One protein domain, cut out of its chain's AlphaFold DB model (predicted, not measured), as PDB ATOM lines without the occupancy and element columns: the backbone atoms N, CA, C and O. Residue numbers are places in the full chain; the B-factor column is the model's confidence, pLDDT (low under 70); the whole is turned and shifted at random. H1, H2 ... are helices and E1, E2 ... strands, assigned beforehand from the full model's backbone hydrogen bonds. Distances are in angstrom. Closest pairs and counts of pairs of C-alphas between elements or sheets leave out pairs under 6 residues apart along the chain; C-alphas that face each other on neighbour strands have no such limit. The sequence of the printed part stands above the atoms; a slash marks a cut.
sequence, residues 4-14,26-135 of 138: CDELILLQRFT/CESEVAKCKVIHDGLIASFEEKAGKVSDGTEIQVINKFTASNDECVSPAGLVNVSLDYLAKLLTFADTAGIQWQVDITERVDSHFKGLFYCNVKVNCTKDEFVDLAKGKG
ATOM      1  N   CYS A   4     117.709  84.395  89.524       39.69
ATOM      2  CA  CYS A   4     118.959  84.200  90.255       39.69
ATOM      3  C   CYS A   4     119.909  85.410  90.206       39.69
ATOM      4  O   CYS A   4     120.631  85.628  91.171       39.69
ATOM      5  N   ASP A   5     119.910  86.203  89.133       38.53
ATOM      6  CA  ASP A   5     120.823  87.344  88.983       38.53
ATOM      7  C   ASP A   5     120.391  88.537  89.860       38.53
ATOM      8  O   ASP A   5     121.241  89.220  90.426       38.53
ATOM      9  N   GLU A   6     119.083  88.734  90.076       45.09
ATOM     10  CA  GLU A   6     118.555  89.737  91.023       45.09
ATOM     11  C   GLU A   6     118.861  89.373  92.485       45.09
ATOM     12  O   GLU A   6     119.206  90.238  93.289       45.09
ATOM     13  N   LEU A   7     118.801  88.080  92.819       44.44
ATOM     14  CA  LEU A   7     119.197  87.553  94.130       44.44
ATOM     15  C   LEU A   7     120.689  87.759  94.415       44.44
ATOM     16  O   LEU A   7     121.070  88.008  95.557       44.44
ATOM     17  N   ILE A   8     121.530  87.654  93.383       43.81
ATOM     18  CA  ILE A   8     122.974  87.894  93.482       43.81
ATOM     19  C   ILE A   8     123.269  89.394  93.594       43.81
ATOM     20  O   ILE A   8     124.173  89.771  94.335       43.81
ATOM     21  N   LEU A   9     122.500  90.252  92.914       42.06
ATOM     22  CA  LEU A   9     122.617  91.706  93.042       42.06
ATOM     23  C   LEU A   9     122.318  92.160  94.478       42.06
ATOM     24  O   LEU A   9     123.191  92.759  95.091       42.06
ATOM     25  N   LEU A  10     121.197  91.747  95.079       46.12
ATOM     26  CA  LEU A  10     120.868  92.050  96.490       46.12
ATOM     27  C   LEU A  10     121.889  91.505  97.514       46.12
ATOM     28  O   LEU A  10     121.948  91.967  98.653       46.12
ATOM     29  N   GLN A  11     122.686  90.501  97.140       44.56
ATOM     30  CA  GLN A  11     123.757  89.958  97.984       44.56
ATOM     31  C   GLN A  11     125.105  90.672  97.801       44.56
ATOM     32  O   GLN A  11     125.989  90.493  98.635       44.56
ATOM     33  N   ARG A  12     125.290  91.452  96.727       42.47
ATOM     34  CA  ARG A  12     126.576  92.081  96.375       42.47
ATOM     35  C   ARG A  12     126.789  93.481  96.952       42.47
ATOM     36  O   ARG A  12     127.934  93.917  96.967       42.47
ATOM     37  N   PHE A  13     125.750  94.160  97.434       45.41
ATOM     38  CA  PHE A  13     125.837  95.567  97.862       45.41
ATOM     39  C   PHE A  13     126.159  95.787  99.346       45.41
ATOM     40  O   PHE A  13     126.204  96.914  99.819       45.41
ATOM     41  N   THR A  14     126.421  94.727 100.106       46.31
ATOM     42  CA  THR A  14     126.723  94.861 101.534       46.31
ATOM     43  C   THR A  14     128.220  94.995 101.745       46.31
ATOM     44  O   THR A  14     128.958  94.043 101.471       46.31
ATOM     45  N   CYS A  26     114.299  84.505 102.597       87.44
ATOM     46  CA  CYS A  26     113.585  83.537 101.765       87.44
ATOM     47  C   CYS A  26     112.993  84.218 100.517       87.44
ATOM     48  O   CYS A  26     113.012  85.440 100.394       87.44
ATOM     49  N   GLU A  27     112.461  83.443  99.569       84.25
ATOM     50  CA  GLU A  27     111.997  83.980  98.278       84.25
ATOM     51  C   GLU A  27     110.921  85.074  98.422       84.25
ATOM     52  O   GLU A  27     110.981  86.090  97.729       84.25
ATOM     53  N   SER A  28     109.982  84.919  99.362       85.00
ATOM     54  CA  SER A  28     108.953  85.935  99.625       85.00
ATOM     55  C   SER A  28     109.522  87.201 100.274       85.00
ATOM     56  O   SER A  28     109.058  88.303  99.986       85.00
ATOM     57  N   GLU A  29     110.550  87.065 101.111       89.25
ATOM     58  CA  GLU A  29     111.248  88.186 101.744       89.25
ATOM     59  C   GLU A  29     112.118  88.950 100.744       89.25
ATOM     60  O   GLU A  29     112.238  90.163 100.847       89.25
ATOM     61  N   VAL A  30     112.687  88.281  99.740       88.31
ATOM     62  CA  VAL A  30     113.511  88.924  98.703       88.31
ATOM     63  C   VAL A  30     112.690  89.921  97.893       88.31
ATOM     64  O   VAL A  30     113.119  91.057  97.698       88.31
ATOM     65  N   ALA A  31     111.499  89.516  97.444       87.06
ATOM     66  CA  ALA A  31     110.618  90.397  96.682       87.06
ATOM     67  C   ALA A  31     110.206  91.626  97.508       87.06
ATOM     68  O   ALA A  31     110.250  92.748  97.006       87.06
ATOM     69  N   LYS A  32     109.878  91.426  98.792       89.44
ATOM     70  CA  LYS A  32     109.572  92.521  99.724       89.44
ATOM     71  C   LYS A  32     110.772  93.433  99.956       89.44
ATOM     72  O   LYS A  32     110.632  94.647  99.877       89.44
ATOM     73  N   CYS A  33     111.947  92.857 100.190       90.06
ATOM     74  CA  CYS A  33     113.176  93.604 100.419       90.06
ATOM     75  C   CYS A  33     113.512  94.504  99.237       90.06
ATOM     76  O   CYS A  33     113.908  95.641  99.457       90.06
ATOM     77  N   LYS A  34     113.301  94.030  98.004       88.44
ATOM     78  CA  LYS A  34     113.481  94.848  96.803       88.44
ATOM     79  C   LYS A  34     112.540  96.057  96.798       88.44
ATOM     80  O   LYS A  34     112.999  97.176  96.643       88.44
ATOM     81  N   VAL A  35     111.245  95.846  97.047       90.81
ATOM     82  CA  VAL A  35     110.253  96.940  97.097       90.81
ATOM     83  C   VAL A  35     110.590  97.960  98.189       90.81
ATOM     84  O   VAL A  35     110.520  99.163  97.952       90.81
ATOM     85  N   ILE A  36     110.975  97.489  99.377       92.12
ATOM     86  CA  ILE A  36     111.370  98.350 100.500       92.12
ATOM     87  C   ILE A  36     112.626  99.146 100.147       92.12
ATOM     88  O   ILE A  36     112.661 100.354 100.350       92.12
ATOM     89  N   HIS A  37     113.640  98.478  99.601       90.38
ATOM     90  CA  HIS A  37     114.888  99.101  99.186       90.38
ATOM     91  C   HIS A  37     114.665 100.184  98.121       90.38
ATOM     92  O   HIS A  37     115.121 101.312  98.290       90.38
ATOM     93  N   ASP A  38     113.899  99.877  97.072       89.12
ATOM     94  CA  ASP A  38     113.581 100.832  96.008       89.12
ATOM     95  C   ASP A  38     112.803 102.042  96.565       89.12
ATOM     96  O   ASP A  38     113.056 103.182  96.176       89.12
ATOM     97  N   GLY A  39     111.905 101.821  97.534       90.50
ATOM     98  CA  GLY A  39     111.200 102.892  98.244       90.50
ATOM     99  C   GLY A  39     112.112 103.766  99.113       90.50
ATOM    100  O   GLY A  39     111.937 104.987  99.157       90.50
ATOM    101  N   LEU A  40     113.109 103.168  99.773       89.19
ATOM    102  CA  LEU A  40     114.129 103.899 100.531       89.19
ATOM    103  C   LEU A  40     114.998 104.760  99.612       89.19
ATOM    104  O   LEU A  40     115.231 105.922  99.936       89.19
ATOM    105  N   ILE A  41     115.427 104.227  98.462       87.81
ATOM    106  CA  ILE A  41     116.163 104.999  97.452       87.81
ATOM    107  C   ILE A  41     115.313 106.164  96.961       87.81
ATOM    108  O   ILE A  41     115.780 107.294  96.999       87.81
ATOM    109  N   ALA A  42     114.063 105.923  96.558       88.69
ATOM    110  CA  ALA A  42     113.194 106.988  96.064       88.69
ATOM    111  C   ALA A  42     113.001 108.102  97.109       88.69
ATOM    112  O   ALA A  42     113.108 109.285  96.786       88.69
ATOM    113  N   SER A  43     112.789 107.723  98.373       88.62
ATOM    114  CA  SER A  43     112.671 108.672  99.488       88.62
ATOM    115  C   SER A  43     113.970 109.446  99.716       88.62
ATOM    116  O   SER A  43     113.941 110.638 100.016       88.62
ATOM    117  N   PHE A  44     115.120 108.783  99.569       86.62
ATOM    118  CA  PHE A  44     116.425 109.420  99.691       86.62
ATOM    119  C   PHE A  44     116.655 110.410  98.550       86.62
ATOM    120  O   PHE A  44     117.004 111.557  98.806       86.62
ATOM    121  N   GLU A  45     116.405 110.009  97.303       87.56
ATOM    122  CA  GLU A  45     116.601 110.848  96.120       87.56
ATOM    123  C   GLU A  45     115.693 112.081  96.105       87.56
ATOM    124  O   GLU A  45     116.107 113.140  95.631       87.56
ATOM    125  N   GLU A  46     114.482 111.982  96.662       87.50
ATOM    126  CA  GLU A  46     113.585 113.131  96.834       87.50
ATOM    127  C   GLU A  46     114.220 114.228  97.706       87.50
ATOM    128  O   GLU A  46     113.991 115.417  97.480       87.50
ATOM    129  N   LYS A  47     115.028 113.842  98.700       84.75
ATOM    130  CA  LYS A  47     115.626 114.762  99.680       84.75
ATOM    131  C   LYS A  47     117.063 115.147  99.344       84.75
ATOM    132  O   LYS A  47     117.441 116.300  99.521       84.75
ATOM    133  N   ALA A  48     117.854 114.191  98.875       77.88
ATOM    134  CA  ALA A  48     119.286 114.322  98.625       77.88
ATOM    135  C   ALA A  48     119.632 114.619  97.161       77.88
ATOM    136  O   ALA A  48     120.772 114.970  96.852       77.88
ATOM    137  N   GLY A  49     118.661 114.483  96.257       79.06
ATOM    138  CA  GLY A  49     118.896 114.482  94.821       79.06
ATOM    139  C   GLY A  49     119.299 113.104  94.295       79.06
ATOM    140  O   GLY A  49     119.504 112.148  95.040       79.06
ATOM    141  N   LYS A  50     119.384 113.007  92.968       77.25
ATOM    142  CA  LYS A  50     119.583 111.741  92.255       77.25
ATOM    143  C   LYS A  50     120.900 111.069  92.633       77.25
ATOM    144  O   LYS A  50     121.954 111.708  92.591       77.25
ATOM    145  N   VAL A  51     120.850 109.772  92.915       70.00
ATOM    146  CA  VAL A  51     122.041 108.974  93.203       70.00
ATOM    147  C   VAL A  51     122.522 108.344  91.895       70.00
ATOM    148  O   VAL A  51     121.734 107.973  91.029       70.00
ATOM    149  N   SER A  52     123.839 108.272  91.697       67.31
ATOM    150  CA  SER A  52     124.402 107.595  90.520       67.31
ATOM    151  C   SER A  52     124.341 106.081  90.703       67.31
ATOM    152  O   SER A  52     124.691 105.585  91.779       67.31
ATOM    153  N   ASP A  53     123.959 105.350  89.653       63.66
ATOM    154  CA  ASP A  53     123.865 103.886  89.676       63.66
ATOM    155  C   ASP A  53     125.147 103.242  90.232       63.66
ATOM    156  O   ASP A  53     126.257 103.518  89.776       63.66
ATOM    157  N   GLY A  54     124.982 102.366  91.227       58.69
ATOM    158  CA  GLY A  54     126.079 101.630  91.863       58.69
ATOM    159  C   GLY A  54     126.772 102.346  93.028       58.69
ATOM    160  O   GLY A  54     127.729 101.800  93.574       58.69
ATOM    161  N   THR A  55     126.303 103.529  93.433       66.88
ATOM    162  CA  THR A  55     126.802 104.209  94.639       66.88
ATOM    163  C   THR A  55     126.148 103.615  95.887       66.88
ATOM    164  O   THR A  55     124.927 103.642  96.015       66.88
ATOM    165  N   GLU A  56     126.948 103.103  96.827       68.06
ATOM    166  CA  GLU A  56     126.446 102.680  98.141       68.06
ATOM    167  C   GLU A  56     126.057 103.922  98.957       68.06
ATOM    168  O   GLU A  56     126.893 104.778  99.253       68.06
ATOM    169  N   ILE A  57     124.775 104.030  99.311       72.12
ATOM    170  CA  ILE A  57     124.262 105.114 100.151       72.12
ATOM    171  C   ILE A  57     124.362 104.670 101.610       72.12
ATOM    172  O   ILE A  57     123.664 103.746 102.033       72.12
ATOM    173  N   GLN A  58     125.210 105.350 102.379       71.50
ATOM    174  CA  GLN A  58     125.267 105.207 103.831       71.50
ATOM    175  C   GLN A  58     124.429 106.299 104.493       71.50
ATOM    176  O   GLN A  58     124.555 107.479 104.159       71.50
ATOM    177  N   VAL A  59     123.582 105.902 105.437       73.81
ATOM    178  CA  VAL A  59     122.723 106.818 106.194       73.81
ATOM    179  C   VAL A  59     122.930 106.630 107.686       73.81
ATOM    180  O   VAL A  59     123.206 105.521 108.157       73.81
ATOM    181  N   ILE A  60     122.754 107.718 108.443       77.81
ATOM    182  CA  ILE A  60     122.720 107.613 109.898       77.81
ATOM    183  C   ILE A  60     121.312 107.211 110.319       77.81
ATOM    184  O   ILE A  60     120.375 107.990 110.151       77.81
ATOM    185  N   ASN A  61     121.145 106.019 110.883       79.62
ATOM    186  CA  ASN A  61     119.824 105.520 111.250       79.62
ATOM    187  C   ASN A  61     119.502 105.811 112.708       79.62
ATOM    188  O   ASN A  61     120.340 105.660 113.603       79.62
ATOM    189  N   LYS A  62     118.242 106.168 112.945       82.94
ATOM    190  CA  LYS A  62     117.675 106.313 114.281       82.94
ATOM    191  C   LYS A  62     116.339 105.594 114.326       82.94
ATOM    192  O   LYS A  62     115.396 106.012 113.665       82.94
ATOM    193  N   PHE A  63     116.251 104.541 115.131       83.19
ATOM    194  CA  PHE A  63     115.000 103.825 115.358       83.19
ATOM    195  C   PHE A  63     114.304 104.349 116.608       83.19
ATOM    196  O   PHE A  63     114.925 104.502 117.665       83.19
ATOM    197  N   THR A  64     113.003 104.584 116.482       85.00
ATOM    198  CA  THR A  64     112.120 105.035 117.557       85.00
ATOM    199  C   THR A  64     110.891 104.141 117.642       85.00
ATOM    200  O   THR A  64     110.336 103.753 116.616       85.00
ATOM    201  N   ALA A  65     110.476 103.788 118.856       83.88
ATOM    202  CA  ALA A  65     109.211 103.096 119.089       83.88
ATOM    203  C   ALA A  65     108.024 104.077 119.057       83.88
ATOM    204  O   ALA A  65     108.195 105.296 118.972       83.88
ATOM    205  N   SER A  66     106.797 103.561 119.152       78.06
ATOM    206  CA  SER A  66     105.570 104.376 119.171       78.06
ATOM    207  C   SER A  66     105.512 105.396 120.314       78.06
ATOM    208  O   SER A  66     104.887 106.441 120.154       78.06
ATOM    209  N   ASN A  67     106.180 105.110 121.435       77.62
ATOM    210  CA  ASN A  67     106.348 105.994 122.594       77.62
ATOM    211  C   ASN A  67     107.556 106.951 122.467       77.62
ATOM    212  O   ASN A  67     107.964 107.551 123.457       77.62
ATOM    213  N   ASP A  68     108.143 107.054 121.270       75.31
ATOM    214  CA  ASP A  68     109.339 107.834 120.936       75.31
ATOM    215  C   ASP A  68     110.617 107.425 121.697       75.31
ATOM    216  O   ASP A  68     111.632 108.129 121.662       75.31
ATOM    217  N   GLU A  69     110.632 106.245 122.328       77.31
ATOM    218  CA  GLU A  69     111.858 105.689 122.899       77.31
ATOM    219  C   GLU A  69     112.849 105.316 121.799       77.31
ATOM    220  O   GLU A  69     112.487 104.742 120.771       77.31
ATOM    221  N   CYS A  70     114.131 105.604 122.026       77.88
ATOM    222  CA  CYS A  70     115.190 105.161 121.130       77.88
ATOM    223  C   CYS A  70     115.355 103.640 121.238       77.88
ATOM    224  O   CYS A  70     115.772 103.111 122.275       77.88
ATOM    225  N   VAL A  71     115.071 102.953 120.133       73.12
ATOM    226  CA  VAL A  71     115.176 101.491 120.013       73.12
ATOM    227  C   VAL A  71     116.277 101.070 119.049       73.12
ATOM    228  O   VAL A  71     116.333  99.916 118.645       73.12
ATOM    229  N   SER A  72     117.158 102.009 118.689       69.88
ATOM    230  CA  SER A  72     118.293 101.762 117.796       69.88
ATOM    231  C   SER A  72     119.152 100.618 118.348       69.88
ATOM    232  O   SER A  72     119.753 100.786 119.414       69.88
ATOM    233  N   PRO A  73     119.227  99.468 117.656       64.31
ATOM    234  CA  PRO A  73     120.102  98.374 118.059       64.31
ATOM    235  C   PRO A  73     121.571  98.821 117.995       64.31
ATOM    236  O   PRO A  73     121.951  99.598 117.108       64.31
ATOM    237  N   ALA A  74     122.410  98.387 118.941       58.72
ATOM    238  CA  ALA A  74     123.788  98.859 119.021       58.72
ATOM    239  C   ALA A  74     124.574  98.429 117.773       58.72
ATOM    240  O   ALA A  74     124.677  97.248 117.459       58.72
ATOM    241  N   GLY A  75     125.150  99.400 117.058       58.69
ATOM    242  CA  GLY A  75     125.882  99.158 115.810       58.69
ATOM    243  C   GLY A  75     125.102  99.465 114.528       58.69
ATOM    244  O   GLY A  75     125.708  99.445 113.461       58.69
ATOM    245  N   LEU A  76     123.818  99.839 114.612       65.06
ATOM    246  CA  LEU A  76     123.008 100.240 113.447       65.06
ATOM    247  C   LEU A  76     123.021 101.742 113.155       65.06
ATOM    248  O   LEU A  76     122.199 102.239 112.391       65.06
ATOM    249  N   VAL A  77     123.960 102.475 113.752       65.88
ATOM    250  CA  VAL A  77     124.012 103.936 113.641       65.88
ATOM    251  C   VAL A  77     124.409 104.374 112.235       65.88
ATOM    252  O   VAL A  77     123.805 105.305 111.738       65.88
ATOM    253  N   ASN A  78     125.361 103.711 111.573       74.38
ATOM    254  CA  ASN A  78     125.750 104.014 110.191       74.38
ATOM    255  C   ASN A  78     125.754 102.725 109.362       74.38
ATOM    256  O   ASN A  78     126.674 101.912 109.489       74.38
ATOM    257  N   VAL A  79     124.707 102.519 108.565       74.44
ATOM    258  CA  VAL A  79     124.565 101.336 107.706       74.44
ATOM    259  C   VAL A  79     124.031 101.731 106.332       74.44
ATOM    260  O   VAL A  79     123.472 102.817 106.163       74.44
ATOM    261  N   SER A  80     124.220 100.852 105.348       80.19
ATOM    262  CA  SER A  80     123.688 101.054 104.002       80.19
ATOM    263  C   SER A  80     122.160 100.955 103.965       80.19
ATOM    264  O   SER A  80     121.537 100.329 104.831       80.19
ATOM    265  N   LEU A  81     121.541 101.535 102.932       84.31
ATOM    266  CA  LEU A  81     120.104 101.354 102.690       84.31
ATOM    267  C   LEU A  81     119.727  99.882 102.466       84.31
ATOM    268  O   LEU A  81     118.644  99.477 102.877       84.31
ATOM    269  N   ASP A  82     120.617  99.061 101.906       83.06
ATOM    270  CA  ASP A  82     120.416  97.610 101.791       83.06
ATOM    271  C   ASP A  82     120.277  96.936 103.155       83.06
ATOM    272  O   ASP A  82     119.376  96.124 103.388       83.06
ATOM    273  N   TYR A  83     121.180  97.282 104.072       83.38
ATOM    274  CA  TYR A  83     121.168  96.760 105.429       83.38
ATOM    275  C   TYR A  83     119.862  97.140 106.133       83.38
ATOM    276  O   TYR A  83     119.205  96.300 106.759       83.38
ATOM    277  N   LEU A  84     119.457  98.403 105.984       87.69
ATOM    278  CA  LEU A  84     118.200  98.905 106.515       87.69
ATOM    279  C   LEU A  84     116.997  98.172 105.902       87.69
ATOM    280  O   LEU A  84     116.131  97.696 106.637       87.69
ATOM    281  N   ALA A  85     116.964  98.011 104.578       90.50
ATOM    282  CA  ALA A  85     115.886  97.328 103.868       90.50
ATOM    283  C   ALA A  85     115.695  95.889 104.361       90.50
ATOM    284  O   ALA A  85     114.560  95.444 104.554       90.50
ATOM    285  N   LYS A  86     116.786  95.164 104.639       90.44
ATOM    286  CA  LYS A  86     116.717  93.809 105.212       90.44
ATOM    287  C   LYS A  86     116.080  93.801 106.598       90.44
ATOM    288  O   LYS A  86     115.217  92.963 106.858       90.44
ATOM    289  N   LEU A  87     116.465  94.726 107.478       90.38
ATOM    290  CA  LEU A  87     115.872  94.814 108.815       90.38
ATOM    291  C   LEU A  87     114.371  95.118 108.739       90.38
ATOM    292  O   LEU A  87     113.564  94.432 109.368       90.38
ATOM    293  N   LEU A  88     113.992  96.090 107.909       92.75
ATOM    294  CA  LEU A  88     112.596  96.471 107.686       92.75
ATOM    295  C   LEU A  88     111.780  95.349 107.034       92.75
ATOM    296  O   LEU A  88     110.605  95.175 107.349       92.75
ATOM    297  N   THR A  89     112.406  94.522 106.194       93.81
ATOM    298  CA  THR A  89     111.777  93.319 105.625       93.81
ATOM    299  C   THR A  89     111.415  92.311 106.708       93.81
ATOM    300  O   THR A  89     110.331  91.721 106.674       93.81
ATOM    301  N   PHE A  90     112.301  92.096 107.684       93.44
ATOM    302  CA  PHE A  90     112.003  91.203 108.801       93.44
ATOM    303  C   PHE A  90     110.956  91.785 109.744       93.44
ATOM    304  O   PHE A  90     110.119  91.022 110.221       93.44
ATOM    305  N   ALA A  91     110.967  93.101 109.971       93.19
ATOM    306  CA  ALA A  91     109.930  93.785 110.738       93.19
ATOM    307  C   ALA A  91     108.555  93.623 110.069       93.19
ATOM    308  O   ALA A  91     107.626  93.124 110.701       93.19
ATOM    309  N   ASP A  92     108.457  93.910 108.767       94.75
ATOM    310  CA  ASP A  92     107.228  93.734 107.979       94.75
ATOM    311  C   ASP A  92     106.731  92.279 108.004       94.75
ATOM    312  O   ASP A  92     105.554  92.002 108.226       94.75
ATOM    313  N   THR A  93     107.643  91.316 107.846       92.94
ATOM    314  CA  THR A  93     107.311  89.881 107.878       92.94
ATOM    315  C   THR A  93     106.879  89.406 109.269       92.94
ATOM    316  O   THR A  93     106.105  88.455 109.372       92.94
ATOM    317  N   ALA A  94     107.329  90.074 110.333       92.38
ATOM    318  CA  ALA A  94     106.879  89.842 111.704       92.38
ATOM    319  C   ALA A  94     105.572  90.581 112.052       92.38
ATOM    320  O   ALA A  94     105.085  90.448 113.171       92.38
ATOM    321  N   GLY A  95     104.993  91.347 111.118       93.75
ATOM    322  CA  GLY A  95     103.781  92.140 111.348       93.75
ATOM    323  C   GLY A  95     104.023  93.466 112.075       93.75
ATOM    324  O   GLY A  95     103.064  94.116 112.489       93.75
ATOM    325  N   ILE A  96     105.281  93.886 112.222       93.31
ATOM    326  CA  ILE A  96     105.639  95.176 112.813       93.31
ATOM    327  C   ILE A  96     105.513  96.244 111.732       93.31
ATOM    328  O   ILE A  96     106.256  96.253 110.750       93.31
ATOM    329  N   GLN A  97     104.581  97.170 111.936       93.62
ATOM    330  CA  GLN A  97     104.455  98.340 111.078       93.62
ATOM    331  C   GLN A  97     105.623  99.290 111.318       93.62
ATOM    332  O   GLN A  97     106.052  99.488 112.457       93.62
ATOM    333  N   TRP A  98     106.111  99.912 110.254       93.81
ATOM    334  CA  TRP A  98     107.186 100.884 110.336       93.81
ATOM    335  C   TRP A  98     106.971 102.027 109.347       93.81
ATOM    336  O   TRP A  98     106.239 101.901 108.367       93.81
ATOM    337  N   GLN A  99     107.598 103.159 109.638       91.88
ATOM    338  CA  GLN A  99     107.630 104.348 108.797       91.88
ATOM    339  C   GLN A  99     109.055 104.880 108.760       91.88
ATOM    340  O   GLN A  99     109.792 104.740 109.736       91.88
ATOM    341  N   VAL A 100     109.433 105.489 107.642       90.94
ATOM    342  CA  VAL A 100     110.753 106.077 107.450       90.94
ATOM    343  C   VAL A 100     110.607 107.539 107.056       90.94
ATOM    344  O   VAL A 100     109.785 107.876 106.208       90.94
ATOM    345  N   ASP A 101     111.403 108.393 107.681       89.44
ATOM    346  CA  ASP A 101     111.584 109.786 107.300       89.44
ATOM    347  C   ASP A 101     113.070 110.048 107.071       89.44
ATOM    348  O   ASP A 101     113.907 109.715 107.914       89.44
ATOM    349  N   ILE A 102     113.402 110.621 105.917       87.31
ATOM    350  CA  ILE A 102     114.779 110.948 105.553       87.31
ATOM    351  C   ILE A 102     114.949 112.457 105.656       87.31
ATOM    352  O   ILE A 102     114.272 113.223 104.972       87.31
ATOM    353  N   THR A 103     115.873 112.888 106.507       85.44
ATOM    354  CA  THR A 103     116.101 114.304 106.793       85.44
ATOM    355  C   THR A 103     117.566 114.654 106.576       85.44
ATOM    356  O   THR A 103     118.454 113.981 107.100       85.44
ATOM    357  N   GLU A 104     117.843 115.729 105.835       80.19
ATOM    358  CA  GLU A 104     119.208 116.252 105.740       80.19
ATOM    359  C   GLU A 104     119.648 116.835 107.086       80.19
ATOM    360  O   GLU A 104     118.920 117.580 107.750       80.19
ATOM    361  N   ARG A 105     120.881 116.523 107.483       73.31
ATOM    362  CA  ARG A 105     121.504 117.094 108.663       73.31
ATOM    363  C   ARG A 105     122.095 118.468 108.348       73.31
ATOM    364  O   ARG A 105     123.259 118.597 107.974       73.31
ATOM    365  N   VAL A 106     121.296 119.504 108.575       68.19
ATOM    366  CA  VAL A 106     121.687 120.908 108.348       68.19
ATOM    367  C   VAL A 106     122.602 121.495 109.435       68.19
ATOM    368  O   VAL A 106     123.215 122.537 109.222       68.19
ATOM    369  N   ASP A 107     122.719 120.840 110.594       63.56
ATOM    370  CA  ASP A 107     123.467 121.321 111.768       63.56
ATOM    371  C   ASP A 107     124.903 120.772 111.862       63.56
ATOM    372  O   ASP A 107     125.571 120.937 112.885       63.56
ATOM    373  N   SER A 108     125.402 120.112 110.812       61.41
ATOM    374  CA  SER A 108     126.740 119.521 110.805       61.41
ATOM    375  C   SER A 108     127.672 120.179 109.795       61.41
ATOM    376  O   SER A 108     127.253 120.651 108.742       61.41
ATOM    377  N   HIS A 109     128.976 120.151 110.082       62.56
ATOM    378  CA  HIS A 109     130.009 120.564 109.124       62.56
ATOM    379  C   HIS A 109     130.079 119.653 107.880       62.56
ATOM    380  O   HIS A 109     130.808 119.962 106.937       62.56
ATOM    381  N   PHE A 110     129.332 118.544 107.864       58.00
ATOM    382  CA  PHE A 110     129.264 117.589 106.767       58.00
ATOM    383  C   PHE A 110     128.040 117.885 105.896       58.00
ATOM    384  O   PHE A 110     126.903 117.647 106.296       58.00
ATOM    385  N   LYS A 111     128.276 118.399 104.686       58.34
ATOM    386  CA  LYS A 111     127.230 118.538 103.663       58.34
ATOM    387  C   LYS A 111     126.862 117.163 103.104       58.34
ATOM    388  O   LYS A 111     127.759 116.354 102.872       58.34
ATOM    389  N   GLY A 112     125.574 116.927 102.858       65.38
ATOM    390  CA  GLY A 112     125.089 115.662 102.300       65.38
ATOM    391  C   GLY A 112     125.034 114.504 103.303       65.38
ATOM    392  O   GLY A 112     125.045 113.346 102.896       65.38
ATOM    393  N   LEU A 113     124.995 114.797 104.608       72.50
ATOM    394  CA  LEU A 113     124.734 113.790 105.634       72.50
ATOM    395  C   LEU A 113     123.225 113.697 105.880       72.50
ATOM    396  O   LEU A 113     122.597 114.700 106.209       72.50
ATOM    397  N   PHE A 114     122.653 112.501 105.766       80.25
ATOM    398  CA  PHE A 114     121.216 112.280 105.932       80.25
ATOM    399  C   PHE A 114     120.932 111.354 107.111       80.25
ATOM    400  O   PHE A 114     121.573 110.310 107.280       80.25
ATOM    401  N   TYR A 115     119.951 111.748 107.918       83.31
ATOM    402  CA  TYR A 115     119.332 110.891 108.912       83.31
ATOM    403  C   TYR A 115     118.205 110.097 108.277       83.31
ATOM    404  O   TYR A 115     117.362 110.656 107.585       83.31
ATOM    405  N   CYS A 116     118.174 108.806 108.572       86.81
ATOM    406  CA  CYS A 116     117.055 107.934 108.289       86.81
ATOM    407  C   CYS A 116     116.357 107.625 109.619       86.81
ATOM    408  O   CYS A 116     116.812 106.798 110.419       86.81
ATOM    409  N   ASN A 117     115.295 108.372 109.907       88.38
ATOM    410  CA  ASN A 117     114.492 108.221 111.108       88.38
ATOM    411  C   ASN A 117     113.438 107.146 110.860       88.38
ATOM    412  O   ASN A 117     112.518 107.331 110.068       88.38
ATOM    413  N   VAL A 118     113.564 106.019 111.547       89.50
ATOM    414  CA  VAL A 118     112.635 104.902 111.436       89.50
ATOM    415  C   VAL A 118     111.753 104.873 112.673       89.50
ATOM    416  O   VAL A 118     112.246 104.751 113.796       89.50
ATOM    417  N   LYS A 119     110.439 104.944 112.482       91.62
ATOM    418  CA  LYS A 119     109.460 104.708 113.543       91.62
ATOM    419  C   LYS A 119     108.900 103.302 113.403       91.62
ATOM    420  O   LYS A 119     108.416 102.953 112.333       91.62
ATOM    421  N   VAL A 120     108.965 102.500 114.460       91.50
ATOM    422  CA  VAL A 120     108.444 101.125 114.492       91.50
ATOM    423  C   VAL A 120     107.308 101.018 115.501       91.50
ATOM    424  O   VAL A 120     107.385 101.557 116.603       91.50
ATOM    425  N   ASN A 121     106.244 100.312 115.127       92.38
ATOM    426  CA  ASN A 121     105.068 100.127 115.969       92.38
ATOM    427  C   ASN A 121     105.182  98.859 116.823       92.38
ATOM    428  O   ASN A 121     104.440  97.897 116.638       92.38
ATOM    429  N   CYS A 122     106.170  98.850 117.711       89.12
ATOM    430  CA  CYS A 122     106.408  97.798 118.699       89.12
ATOM    431  C   CYS A 122     107.211  98.372 119.872       89.12
ATOM    432  O   CYS A 122     107.657  99.524 119.833       89.12
ATOM    433  N   THR A 123     107.374  97.584 120.928       88.50
ATOM    434  CA  THR A 123     108.254  97.932 122.047       88.50
ATOM    435  C   THR A 123     109.726  97.795 121.659       88.50
ATOM    436  O   THR A 123     110.091  97.125 120.689       88.50
ATOM    437  N   LYS A 124     110.598  98.418 122.457       85.31
ATOM    438  CA  LYS A 124     112.050  98.289 122.303       85.31
ATOM    439  C   LYS A 124     112.513  96.839 122.322       85.31
ATOM    440  O   LYS A 124     113.285  96.445 121.451       85.31
ATOM    441  N   ASP A 125     112.051  96.077 123.306       87.06
ATOM    442  CA  ASP A 125     112.508  94.706 123.514       87.06
ATOM    443  C   ASP A 125     112.062  93.810 122.357       87.06
ATOM    444  O   ASP A 125     112.888  93.098 121.796       87.06
ATOM    445  N   GLU A 126     110.817  93.947 121.888       90.25
ATOM    446  CA  GLU A 126     110.326  93.221 120.707       90.25
ATOM    447  C   GLU A 126     111.165  93.506 119.455       90.25
ATOM    448  O   GLU A 126     111.529  92.582 118.721       90.25
ATOM    449  N   PHE A 127     111.499  94.777 119.203       89.06
ATOM    450  CA  PHE A 127     112.289  95.146 118.029       89.06
ATOM    451  C   PHE A 127     113.731  94.636 118.114       89.06
ATOM    452  O   PHE A 127     114.273  94.108 117.138       89.06
ATOM    453  N   VAL A 128     114.359  94.777 119.282       86.81
ATOM    454  CA  VAL A 128     115.735  94.327 119.517       86.81
ATOM    455  C   VAL A 128     115.823  92.802 119.462       86.81
ATOM    456  O   VAL A 128     116.751  92.277 118.846       86.81
ATOM    457  N   ASP A 129     114.860  92.086 120.039       90.25
ATOM    458  CA  ASP A 129     114.810  90.623 120.005       90.25
ATOM    459  C   ASP A 129     114.577  90.101 118.589       90.25
ATOM    460  O   ASP A 129     115.226  89.132 118.178       90.25
ATOM    461  N   LEU A 130     113.736  90.774 117.796       92.19
ATOM    462  CA  LEU A 130     113.609  90.483 116.370       92.19
ATOM    463  C   LEU A 130     114.965  90.636 115.669       92.19
ATOM    464  O   LEU A 130     115.415  89.703 115.000       92.19
ATOM    465  N   ALA A 131     115.614  91.793 115.810       89.06
ATOM    466  CA  ALA A 131     116.871  92.087 115.130       89.06
ATOM    467  C   ALA A 131     117.965  91.073 115.519       89.06
ATOM    468  O   ALA A 131     118.568  90.437 114.646       89.06
ATOM    469  N   LYS A 132     118.145  90.812 116.820       88.12
ATOM    470  CA  LYS A 132     119.074  89.789 117.331       88.12
ATOM    471  C   LYS A 132     118.731  88.399 116.813       88.12
ATOM    472  O   LYS A 132     119.612  87.690 116.330       88.12
ATOM    473  N   GLY A 133     117.453  88.022 116.840       88.56
ATOM    474  CA  GLY A 133     116.968  86.730 116.355       88.56
ATOM    475  C   GLY A 133     117.174  86.514 114.853       88.56
ATOM    476  O   GLY A 133     117.196  85.373 114.388       88.56
ATOM    477  N   LYS A 134     117.353  87.588 114.072       90.19
ATOM    478  CA  LYS A 134     117.730  87.521 112.649       90.19
ATOM    479  C   LYS A 134     119.228  87.695 112.405       90.19
ATOM    480  O   LYS A 134     119.636  87.631 111.249       90.19
ATOM    481  N   GLY A 135     120.032  87.840 113.459       85.44
ATOM    482  CA  GLY A 135     121.491  87.881 113.395       85.44
ATOM    483  C   GLY A 135     122.088  89.264 113.139       85.44
ATOM    484  O   GLY A 135     123.258  89.370 112.764       85.44
TER     485      GLY A 135
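Overview. This is residues 4 to 14 and 26 to 135 of the 138 residues of an uncharacterized protein of Desulfosporosinus sp. Sb-LF (UniProt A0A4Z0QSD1). A strongly twisted sheet of four strands has two helices, H2 and H3, crossing each other steeply over one of its faces; H4 packs across H3 with its residues near one end of the sheet, and the short H1 lies out past H2 and H3, away from the sheet. The printed part has 121 residues, with four named helices and four named strands in the order H1 H2 E1 E2 H3 E3 E4 H4. The sheet is mixed, in the order E2 E1 E4 E3, and the class is mixed, helices and strands. The whole is compact, with a radius of gyration of the C-alphas of 14.3 A and spans of 40 by 35 by 21 A.

Arrangement. In the sheet, E1 (residues 58 to 65) and E4 (114 to 120) are parallel inner strands, with N 62 and O 116 3.0 A apart. E3 (98 to 104), an edge strand, forms an antiparallel hairpin with E4; N 101 and O 117 are 2.8 A apart. E2 (78 to 80), the other edge strand, forms an antiparallel hairpin with E1, with N 59 and O 79 3.2 A apart. The pairing of E1 is staggered: residues 58 to 60 pair with E2 and 60 to 65 with E4. H3 (81 to 93) runs along E4 at 8 degrees on the local plane, at a height over the sheet of 9.8 A. E2, H3 and E3 form a split strand-helix-strand unit, its two same-way strands separated by E1 and E4, with a right-handed crossover. H2 (27 to 48) is on the same face, over E3, at a height of 9.9 A; this makes two layers, helices on one face of a sheet. H2 runs along E3, only just, at 27 degrees on the local plane. H2 and H3 touch at a steep tilt of 51 degrees, opposite ways, with the C-alphas of His 37 and Ala 85 closest at 5.1 A. H4 (124 to 133) touches residues 87 to 91 of H3, about perpendicular at 74 degrees; the closest C-alphas, of Leu 87 and Ala 131, are 7.0 A apart. H4 only grazes the sheet, with residues 124 to 127. H1 (4 to 12) is not on the sheet and is close to H2 but not clearly touching, with the C-alphas of Leu 7 and Val 30 closest at 7.4 A. Every O i to N i+4 pair is within hydrogen-bond range in H1, H3 and H4, and 17 of 18 in H2.

Along the chain. H1 begins at C-alpha 4 (118.959, 84.200, 90.255) and spans 12.6 A. H2 spans 31.2 A and H3 18.0 A. E1 spans 22.2 A from C-alpha 58 (125.267, 105.207, 103.831); E2 spans 7.2 A, E3 20.0 A and E4 19.0 A. H4 spans 13.9 A and ends at C-alpha 133 (116.968, 86.730, 116.355).

Size, cuts and confidence. The C-alphas farthest apart, of Cys 4 and Asp 107, are 43.1 A apart. Residues 15 to 25 are not printed, and C-alphas 14 and 26 are 17.3 A apart across this cut. E1 to E2 is a long link, residues 66 to 77. The mean pLDDT of the printed part is 78.7; residues 4 to 14, 52 to 56, 72 to 77 and 106 to 112 are under 70.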